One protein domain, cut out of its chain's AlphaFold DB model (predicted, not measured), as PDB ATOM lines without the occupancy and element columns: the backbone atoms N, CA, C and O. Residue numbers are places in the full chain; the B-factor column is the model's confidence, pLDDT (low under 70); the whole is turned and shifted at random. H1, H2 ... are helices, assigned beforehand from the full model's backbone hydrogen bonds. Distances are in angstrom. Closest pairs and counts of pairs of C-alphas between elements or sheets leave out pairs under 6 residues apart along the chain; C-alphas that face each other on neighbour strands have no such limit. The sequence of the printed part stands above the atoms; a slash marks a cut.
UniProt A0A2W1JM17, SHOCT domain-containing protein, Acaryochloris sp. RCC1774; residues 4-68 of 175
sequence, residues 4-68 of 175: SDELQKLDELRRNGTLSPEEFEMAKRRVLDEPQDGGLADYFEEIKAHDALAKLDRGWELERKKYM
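Overview. This is residues 4 to 68 of the 175 residues of the protein "SHOCT domain-containing protein" of Acaryochloris sp. RCC1774 (UniProt A0A2W1JM17). A long single helix, H3, sticks out as a free arm from a small helical hairpin, H1 and H2 side by side, and arm and hairpin make an open V with residues 34 to 38 at its corner. The printed part has 65 residues, with three named helices in the order H1, H2, H3 and no named strand; the class is all helix. It is extended, with a radius of gyration of the C-alphas of 18.4 A, and flat, spanning 53 by 32 by 16 A.

Arrangement. H3, residues 39 to 67, touches no helix. It is apart from H2, residues 21 to 33, and from H1, residues 4 to 15. H1 and H2 form a helical hairpin and touch, their closest C-alphas, those of Leu 10 and Phe 24, being 6.8 A apart. They run opposite ways at a shallow tilt of 9 degrees. In H1 and H2 every O i to N i+4 pair is within hydrogen-bond range; in H3, 23 of 25 are.

Along the chain. H3 measures 42.2 A from C-alpha 39 at (-11.609, 21.679, -21.711) to C-alpha 67 at (-0.929, 8.040, 16.777). H2 measures 18.4 A, and H1 16.6 A from C-alpha 4 at (-28.525, 25.889, -18.083).

Size, cuts and confidence. The C-alphas farthest apart, those of Glu 22 and Tyr 67, are 53.2 A apart. The printed part has no cut, and both links are tight. Residues 33 to 68 stand free. Residues 35 to 39 have pLDDT under 70.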
ATOM      1  N   SER A   4     -27.286  25.480 -18.741       85.06
ATOM      2  CA  SER A   4     -28.525  25.889 -18.083       85.06
ATOM      3  C   SER A   4     -28.395  25.982 -16.558       85.06
ATOM      4  O   SER A   4     -28.918  26.928 -15.974       85.06
ATOM      5  N   ASP A   5     -27.680  25.054 -15.913       85.31
ATOM      6  CA  ASP A   5     -27.477  25.062 -14.457       85.31
ATOM      7  C   ASP A   5     -26.590  26.244 -14.020       85.31
ATOM      8  O   ASP A   5     -26.833  26.869 -12.986       85.31
ATOM      9  N   GLU A   6     -25.570  26.583 -14.814       85.06
ATOM     10  CA  GLU A   6     -24.661  27.703 -14.526       85.06
ATOM     11  C   GLU A   6     -25.341  29.059 -14.719       85.06
ATOM     12  O   GLU A   6     -25.220  29.947 -13.870       85.06
ATOM     13  N   LEU A   7     -26.142  29.196 -15.778       91.25
ATOM     14  CA  LEU A   7     -26.967  30.382 -15.994       91.25
ATOM     15  C   LEU A   7     -28.010  30.560 -14.882       91.25
ATOM     16  O   LEU A   7     -28.253  31.687 -14.446       91.25
ATOM     17  N   GLN A   8     -28.586  29.464 -14.382       94.38
ATOM     18  CA  GLN A   8     -29.544  29.507 -13.279       94.38
ATOM     19  C   GLN A   8     -28.888  29.979 -11.974       94.38
ATOM     20  O   GLN A   8     -29.450  30.810 -11.261       94.38
ATOM     21  N   LYS A   9     -27.664  29.523 -11.694       92.62
ATOM     22  CA  LYS A   9     -26.906  29.928 -10.504       92.62
ATOM     23  C   LYS A   9     -26.462  31.395 -10.553       92.62
ATOM     24  O   LYS A   9     -26.489  32.082  -9.532       92.62
ATOM     25  N   LEU A  10     -26.090  31.896 -11.733       92.25
ATOM     26  CA  LEU A  10     -25.802  33.321 -11.933       92.25
ATOM     27  C   LEU A  10     -27.057  34.188 -11.724       92.25
ATOM     28  O   LEU A  10     -26.952  35.275 -11.153       92.25
ATOM     29  N   ASP A  11     -28.242  33.708 -12.124       94.44
ATOM     30  CA  ASP A  11     -29.503  34.426 -11.874       94.44
ATOM     31  C   ASP A  11     -29.856  34.472 -10.379       94.44
ATOM     32  O   ASP A  11     -30.284  35.515  -9.882       94.44
ATOM     33  N   GLU A  12     -29.623  33.385  -9.635       95.44
ATOM     34  CA  GLU A  12     -29.823  33.362  -8.178       95.44
ATOM     35  C   GLU A  12     -28.936  34.386  -7.456       95.44
ATOM     36  O   GLU A  12     -29.417  35.136  -6.605       95.44
ATOM     37  N   LEU A  13     -27.657  34.476  -7.825       94.25
ATOM     38  CA  LEU A  13     -26.723  35.445  -7.242       94.25
ATOM     39  C   LEU A  13     -27.098  36.899  -7.573       94.25
ATOM     40  O   LEU A  13     -26.981  37.782  -6.721       94.25
ATOM     41  N   ARG A  14     -27.615  37.155  -8.780       95.06
ATOM     42  CA  ARG A  14     -28.162  38.467  -9.158       95.06
ATOM     43  C   ARG A  14     -29.387  38.829  -8.314       95.06
ATOM     44  O   ARG A  14     -29.471  39.942  -7.800       95.06
ATOM     45  N   ARG A  15     -30.331  37.895  -8.139       93.31
ATOM     46  CA  ARG A  15     -31.551  38.115  -7.333       93.31
ATOM     47  C   ARG A  15     -31.247  38.364  -5.861       93.31
ATOM     48  O   ARG A  15     -31.938  39.156  -5.229       93.31
ATOM     49  N   ASN A  16     -30.195  37.739  -5.341       95.88
ATOM     50  CA  ASN A  16     -29.732  37.938  -3.969       95.88
ATOM     51  C   ASN A  16     -28.927  39.239  -3.781       95.88
ATOM     52  O   ASN A  16     -28.408  39.477  -2.692       95.88
ATOM     53  N   GLY A  17     -28.786  40.067  -4.826       93.62
ATOM     54  CA  GLY A  17     -28.038  41.327  -4.785       93.62
ATOM     55  C   GLY A  17     -26.526  41.149  -4.634       93.62
ATOM     56  O   GLY A  17     -25.829  42.102  -4.300       93.62
ATOM     57  N   THR A  18     -26.016  39.933  -4.844       93.38
ATOM     58  CA  THR A  18     -24.592  39.596  -4.687       93.38
ATOM     59  C   THR A  18     -23.779  39.914  -5.939       93.38
ATOM     60  O   THR A  18     -22.565  40.054  -5.848       93.38
ATOM     61  N   LEU A  19     -24.444  40.025  -7.093       91.12
ATOM     62  CA  LEU A  19     -23.861  40.417  -8.375       91.12
ATOM     63  C   LEU A  19     -24.584  41.646  -8.918       91.12
ATOM     64  O   LEU A  19     -25.817  41.665  -9.003       91.12
ATOM     65  N   SER A  20     -23.816  42.648  -9.333       93.19
ATOM     66  CA  SER A  20     -24.357  43.778 -10.083       93.19
ATOM     67  C   SER A  20     -24.785  43.349 -11.501       93.19
ATOM     68  O   SER A  20     -24.308  42.336 -12.027       93.19
ATOM     69  N   PRO A  21     -25.680  44.107 -12.163       93.12
ATOM     70  CA  PRO A  21     -26.128  43.793 -13.520       93.12
ATOM     71  C   PRO A  21     -24.986  43.700 -14.547       93.12
ATOM     72  O   PRO A  21     -25.049  42.872 -15.455       93.12
ATOM     73  N   GLU A  22     -23.937  44.511 -14.392       91.94
ATOM     74  CA  GLU A  22     -22.769  44.515 -15.284       91.94
ATOM     75  C   GLU A  22     -21.891  43.275 -15.081       91.94
ATOM     76  O   GLU A  22     -21.465  42.644 -16.051       91.94
ATOM     77  N   GLU A  23     -21.674  42.865 -13.827       90.19
ATOM     78  CA  GLU A  23     -20.931  41.642 -13.507       90.19
ATOM     79  C   GLU A  23     -21.670  40.386 -13.992       90.19
ATOM     80  O   GLU A  23     -21.037  39.440 -14.458       90.19
ATOM     81  N   PHE A  24     -23.008  40.390 -13.947       94.31
ATOM     82  CA  PHE A  24     -23.827  39.297 -14.474       94.31
ATOM     83  C   PHE A  24     -23.683  39.139 -15.994       94.31
ATOM     84  O   PHE A  24     -23.453  38.027 -16.468       94.31
ATOM     85  N   GLU A  25     -23.783  40.223 -16.770       92.19
ATOM     86  CA  GLU A  25     -23.629  40.160 -18.234       92.19
ATOM     87  C   GLU A  25     -22.212  39.733 -18.642       92.19
ATOM     88  O   GLU A  25     -22.039  38.965 -19.591       92.19
ATOM     89  N   MET A  26     -21.194  40.153 -17.888       87.69
ATOM     90  CA  MET A  26     -19.810  39.739 -18.115       87.69
ATOM     91  C   MET A  26     -19.590  38.251 -17.800       87.69
ATOM     92  O   MET A  26     -18.951  37.542 -18.580       87.69
ATOM     93  N   ALA A  27     -20.153  37.758 -16.692       85.00
ATOM     94  CA  ALA A  27     -20.099  36.346 -16.316       85.00
ATOM     95  C   ALA A  27     -20.865  35.462 -17.311       85.00
ATOM     96  O   ALA A  27     -20.361  34.427 -17.739       85.00
ATOM     97  N   LYS A  28     -22.045  35.909 -17.746       90.62
ATOM     98  CA  LYS A  28     -22.867  35.227 -18.749       90.62
ATOM     99  C   LYS A  28     -22.157  35.125 -20.100       90.62
ATOM    100  O   LYS A  28     -22.189  34.060 -20.706       90.62
ATOM    101  N   ARG A  29     -21.504  36.198 -20.564       86.81
ATOM    102  CA  ARG A  29     -20.701  36.162 -21.800       86.81
ATOM    103  C   ARG A  29     -19.533  35.192 -21.691       86.81
ATOM    104  O   ARG A  29     -19.325  34.429 -22.617       86.81
ATOM    105  N   ARG A  30     -18.842  35.149 -20.548       82.06
ATOM    106  CA  ARG A  30     -17.780  34.157 -20.305       82.06
ATOM    107  C   ARG A  30     -18.277  32.719 -20.424       82.06
ATOM    108  O   ARG A  30     -17.650  31.943 -21.123       82.06
ATOM    109  N   VAL A  31     -19.410  32.400 -19.798       82.19
ATOM    110  CA  VAL A  31     -20.008  31.051 -19.841       82.19
ATOM    111  C   VAL A  31     -20.469  30.670 -21.255       82.19
ATOM    112  O   VAL A  31     -20.480  29.496 -21.605       82.19
ATOM    113  N   LEU A  32     -20.863  31.652 -22.073       83.62
ATOM    114  CA  LEU A  32     -21.322  31.426 -23.446       83.62
ATOM    115  C   LEU A  32     -20.187  31.388 -24.483       83.62
ATOM    116  O   LEU A  32     -20.331  30.693 -25.484       83.62
ATOM    117  N   ASP A  33     -19.093  32.123 -24.261       81.25
ATOM    118  CA  ASP A  33     -17.937  32.189 -25.170       81.25
ATOM    119  C   ASP A  33     -16.903  31.082 -24.907       81.25
ATOM    120  O   ASP A  33     -16.000  30.876 -25.721       81.25
ATOM    121  N   GLU A  34     -16.999  30.368 -23.783       73.19
ATOM    122  CA  GLU A  34     -16.084  29.277 -23.461       73.19
ATOM    123  C   GLU A  34     -16.401  28.045 -24.339       73.19
ATOM    124  O   GLU A  34     -17.497  27.484 -24.259       73.19
ATOM    125  N   PRO A  35     -15.483  27.626 -25.236       60.41
ATOM    126  CA  PRO A  35     -15.753  26.573 -26.208       60.41
ATOM    127  C   PRO A  35     -16.018  25.237 -25.505       60.41
ATOM    128  O   PRO A  35     -15.196  24.718 -24.751       60.41
ATOM    129  N   GLN A  36     -17.193  24.678 -25.785       63.56
ATOM    130  CA  GLN A  36     -17.841  23.651 -24.972       63.56
ATOM    131  C   GLN A  36     -17.288  22.215 -25.112       63.56
ATOM    132  O   GLN A  36     -17.801  21.320 -24.447       63.56
ATOM    133  N   ASP A  37     -16.261  21.958 -25.930       63.53
ATOM    134  CA  ASP A  37     -16.046  20.611 -26.500       63.53
ATOM    135  C   ASP A  37     -14.758  19.865 -26.087       63.53
ATOM    136  O   ASP A  37     -14.348  18.905 -26.734       63.53
ATOM    137  N   GLY A  38     -14.129  20.222 -24.962       62.25
ATOM    138  CA  GLY A  38     -13.067  19.365 -24.400       62.25
ATOM    139  C   GLY A  38     -12.492  19.826 -23.065       62.25
ATOM    140  O   GLY A  38     -12.357  19.026 -22.144       62.25
ATOM    141  N   GLY A  39     -12.263  21.132 -22.908       68.31
ATOM    142  CA  GLY A  39     -11.609  21.679 -21.711       68.31
ATOM    143  C   GLY A  39     -12.420  21.534 -20.421       68.31
ATOM    144  O   GLY A  39     -11.844  21.379 -19.351       68.31
ATOM    145  N   LEU A  40     -13.756  21.519 -20.501       72.25
ATOM    146  CA  LEU A  40     -14.608  21.308 -19.326       72.25
ATOM    147  C   LEU A  40     -14.469  19.892 -18.763       72.25
ATOM    148  O   LEU A  40     -14.463  19.726 -17.547       72.25
ATOM    149  N   ALA A  41     -14.359  18.877 -19.624       77.12
ATOM    150  CA  ALA A  41     -14.157  17.500 -19.178       77.12
ATOM    151  C   ALA A  41     -12.813  17.371 -18.451       77.12
ATOM    152  O   ALA A  41     -12.791  16.886 -17.320       77.12
ATOM    153  N   ASP A  42     -11.750  17.922 -19.041       80.56
ATOM    154  CA  ASP A  42     -10.414  17.967 -18.440       80.56
ATOM    155  C   ASP A  42     -10.416  18.738 -17.106       80.56
ATOM    156  O   ASP A  42      -9.874  18.265 -16.107       80.56
ATOM    157  N   TYR A  43     -11.118  19.874 -17.029       82.12
ATOM    158  CA  TYR A  43     -11.249  20.665 -15.799       82.12
ATOM    159  C   TYR A  43     -12.035  19.927 -14.703       82.12
ATOM    160  O   TYR A  43     -11.687  19.977 -13.522       82.12
ATOM    161  N   PHE A  44     -13.091  19.192 -15.069       85.19
ATOM    162  CA  PHE A  44     -13.819  18.346 -14.120       85.19
ATOM    163  C   PHE A  44     -12.970  17.170 -13.626       85.19
ATOM    164  O   PHE A  44     -13.103  16.786 -12.459       85.19
ATOM    165  N   GLU A  45     -12.125  16.584 -14.476       87.50
ATOM    166  CA  GLU A  45     -11.169  15.552 -14.065       87.50
ATOM    167  C   GLU A  45     -10.113  16.116 -13.108       87.50
ATOM    168  O   GLU A  45      -9.885  15.529 -12.045       87.50
ATOM    169  N   GLU A  46      -9.582  17.305 -13.393       88.50
ATOM    170  CA  GLU A  46      -8.644  18.015 -12.519       88.50
ATOM    171  C   GLU A  46      -9.271  18.338 -11.150       88.50
ATOM    172  O   GLU A  46      -8.694  18.038 -10.099       88.50
ATOM    173  N   ILE A  47     -10.506  18.853 -11.122       88.69
ATOM    174  CA  ILE A  47     -11.231  19.117  -9.868       88.69
ATOM    175  C   ILE A  47     -11.448  17.829  -9.067       88.69
ATOM    176  O   ILE A  47     -11.264  17.819  -7.845       88.69
ATOM    177  N   LYS A  48     -11.834  16.729  -9.725       90.50
ATOM    178  CA  LYS A  48     -12.016  15.434  -9.049       90.50
ATOM    179  C   LYS A  48     -10.703  14.926  -8.461       90.50
ATOM    180  O   LYS A  48     -10.712  14.415  -7.338       90.50
ATOM    181  N   ALA A  49      -9.590  15.086  -9.177       90.06
ATOM    182  CA  ALA A  49      -8.265  14.733  -8.680       90.06
ATOM    183  C   ALA A  49      -7.893  15.566  -7.439       90.06
ATOM    184  O   ALA A  49      -7.456  15.010  -6.423       90.06
ATOM    185  N   HIS A  50      -8.157  16.877  -7.463       90.81
ATOM    186  CA  HIS A  50      -7.929  17.759  -6.318       90.81
ATOM    187  C   HIS A  50      -8.795  17.416  -5.101       90.81
ATOM    188  O   HIS A  50      -8.268  17.350  -3.985       90.81
ATOM    189  N   ASP A  51     -10.092  17.148  -5.275       94.56
ATOM    190  CA  ASP A  51     -10.960  16.772  -4.150       94.56
ATOM    191  C   ASP A  51     -10.574  15.401  -3.572       94.56
ATOM    192  O   ASP A  51     -10.531  15.222  -2.349       94.56
ATOM    193  N   ALA A  52     -10.188  14.445  -4.427       92.56
ATOM    194  CA  ALA A  52      -9.683  13.145  -3.991       92.56
ATOM    195  C   ALA A  52      -8.415  13.282  -3.127       92.56
ATOM    196  O   ALA A  52      -8.323  12.655  -2.063       92.56
ATOM    197  N   LEU A  53      -7.471  14.136  -3.534       95.38
ATOM    198  CA  LEU A  53      -6.269  14.450  -2.757       95.38
ATOM    199  C   LEU A  53      -6.609  15.153  -1.438       95.38
ATOM    200  O   LEU A  53      -6.167  14.709  -0.377       95.38
ATOM    201  N   ALA A  54      -7.457  16.181  -1.463       95.00
ATOM    202  CA  ALA A  54      -7.858  16.914  -0.261       95.00
ATOM    203  C   ALA A  54      -8.599  16.020   0.750       95.00
ATOM    204  O   ALA A  54      -8.458  16.167   1.969       95.00
ATOM    205  N   LYS A  55      -9.408  15.072   0.270       95.81
ATOM    206  CA  LYS A  55     -10.077  14.076   1.117       95.81
ATOM    207  C   LYS A  55      -9.081  13.086   1.715       95.81
ATOM    208  O   LYS A  55      -9.201  12.758   2.900       95.81
ATOM    209  N   LEU A  56      -8.097  12.636   0.934       96.75
ATOM    210  CA  LEU A  56      -7.022  11.770   1.419       96.75
ATOM    211  C   LEU A  56      -6.203  12.465   2.518       96.75
ATOM    212  O   LEU A  56      -5.963  11.861   3.565       96.75
ATOM    213  N   ASP A  57      -5.842  13.731   2.315       96.88
ATOM    214  CA  ASP A  57      -5.057  14.522   3.267       96.88
ATOM    215  C   ASP A  57      -5.824  14.772   4.572       96.88
ATOM    216  O   ASP A  57      -5.301  14.498   5.655       96.88
ATOM    217  N   ARG A  58      -7.104  15.163   4.497       96.81
ATOM    218  CA  ARG A  58      -7.973  15.290   5.686       96.81
ATOM    219  C   ARG A  58      -8.101  13.971   6.452       96.81
ATOM    220  O   ARG A  58      -8.034  13.950   7.683       96.81
ATOM    221  N   GLY A  59      -8.261  12.855   5.738       96.94
ATOM    222  CA  GLY A  59      -8.303  11.523   6.343       96.94
ATOM    223  C   GLY A  59      -7.000  11.174   7.065       96.94
ATOM    224  O   GLY A  59      -7.025  10.668   8.191       96.94
ATOM    225  N   TRP A  60      -5.864  11.509   6.452       97.19
ATOM    226  CA  TRP A  60      -4.550  11.306   7.045       97.19
ATOM    227  C   TRP A  60      -4.331  12.154   8.297       97.19
ATOM    228  O   TRP A  60      -3.805  11.640   9.282       97.19
ATOM    229  N   GLU A  61      -4.768  13.411   8.327       95.75
ATOM    230  CA  GLU A  61      -4.661  14.240   9.533       95.75
ATOM    231  C   GLU A  61      -5.417  13.642  10.723       95.75
ATOM    232  O   GLU A  61      -4.903  13.615  11.848       95.75
ATOM    233  N   LEU A  62      -6.624  13.124  10.484       94.94
ATOM    234  CA  LEU A  62      -7.424  12.457  11.510       94.94
ATOM    235  C   LEU A  62      -6.768  11.156  11.983       94.94
ATOM    236  O   LEU A  62      -6.737  10.879  13.184       94.94
ATOM    237  N   GLU A  63      -6.216  10.364  11.066       95.31
ATOM    238  CA  GLU A  63      -5.495   9.136  11.403       95.31
ATOM    239  C   GLU A  63      -4.188   9.435  12.164       95.31
ATOM    240  O   GLU A  63      -3.924   8.823  13.201       95.31
ATOM    241  N   ARG A  64      -3.419  10.442  11.737       94.44
ATOM    242  CA  ARG A  64      -2.197  10.917  12.405       94.44
ATOM    243  C   ARG A  64      -2.464  11.299  13.857       94.44
ATOM    244  O   ARG A  64      -1.696  10.897  14.732       94.44
ATOM    245  N   LYS A  65      -3.560  12.015  14.135       92.81
ATOM    246  CA  LYS A  65      -3.951  12.410  15.501       92.81
ATOM    247  C   LYS A  65      -4.122  11.209  16.441       92.81
ATOM    248  O   LYS A  65      -3.771  11.321  17.611       92.81
ATOM    249  N   LYS A  66      -4.562  10.040  15.947       91.69
ATOM    250  CA  LYS A  66      -4.683   8.806  16.757       91.69
ATOM    251  C   LYS A  66      -3.324   8.284  17.239       91.69
ATOM    252  O   LYS A  66      -3.211   7.703  18.324       91.69
ATOM    253  N   TYR A  67      -2.276   8.497  16.445       92.19
ATOM    254  CA  TYR A  67      -0.929   8.040  16.777       92.19
ATOM    255  C   TYR A  67      -0.145   9.033  17.637       92.19
ATOM    256  O   TYR A  67       0.754   8.620  18.375       92.19
ATOM    257  N   MET A  68      -0.510  10.316  17.613       90.62
ATOM    258  CA  MET A  68       0.111  11.323  18.471       90.62
ATOM    259  C   MET A  68      -0.112  10.988  19.950       90.62
ATOM    260  O   MET A  68      -1.116  10.386  20.346       90.62
TER     261      MET A  68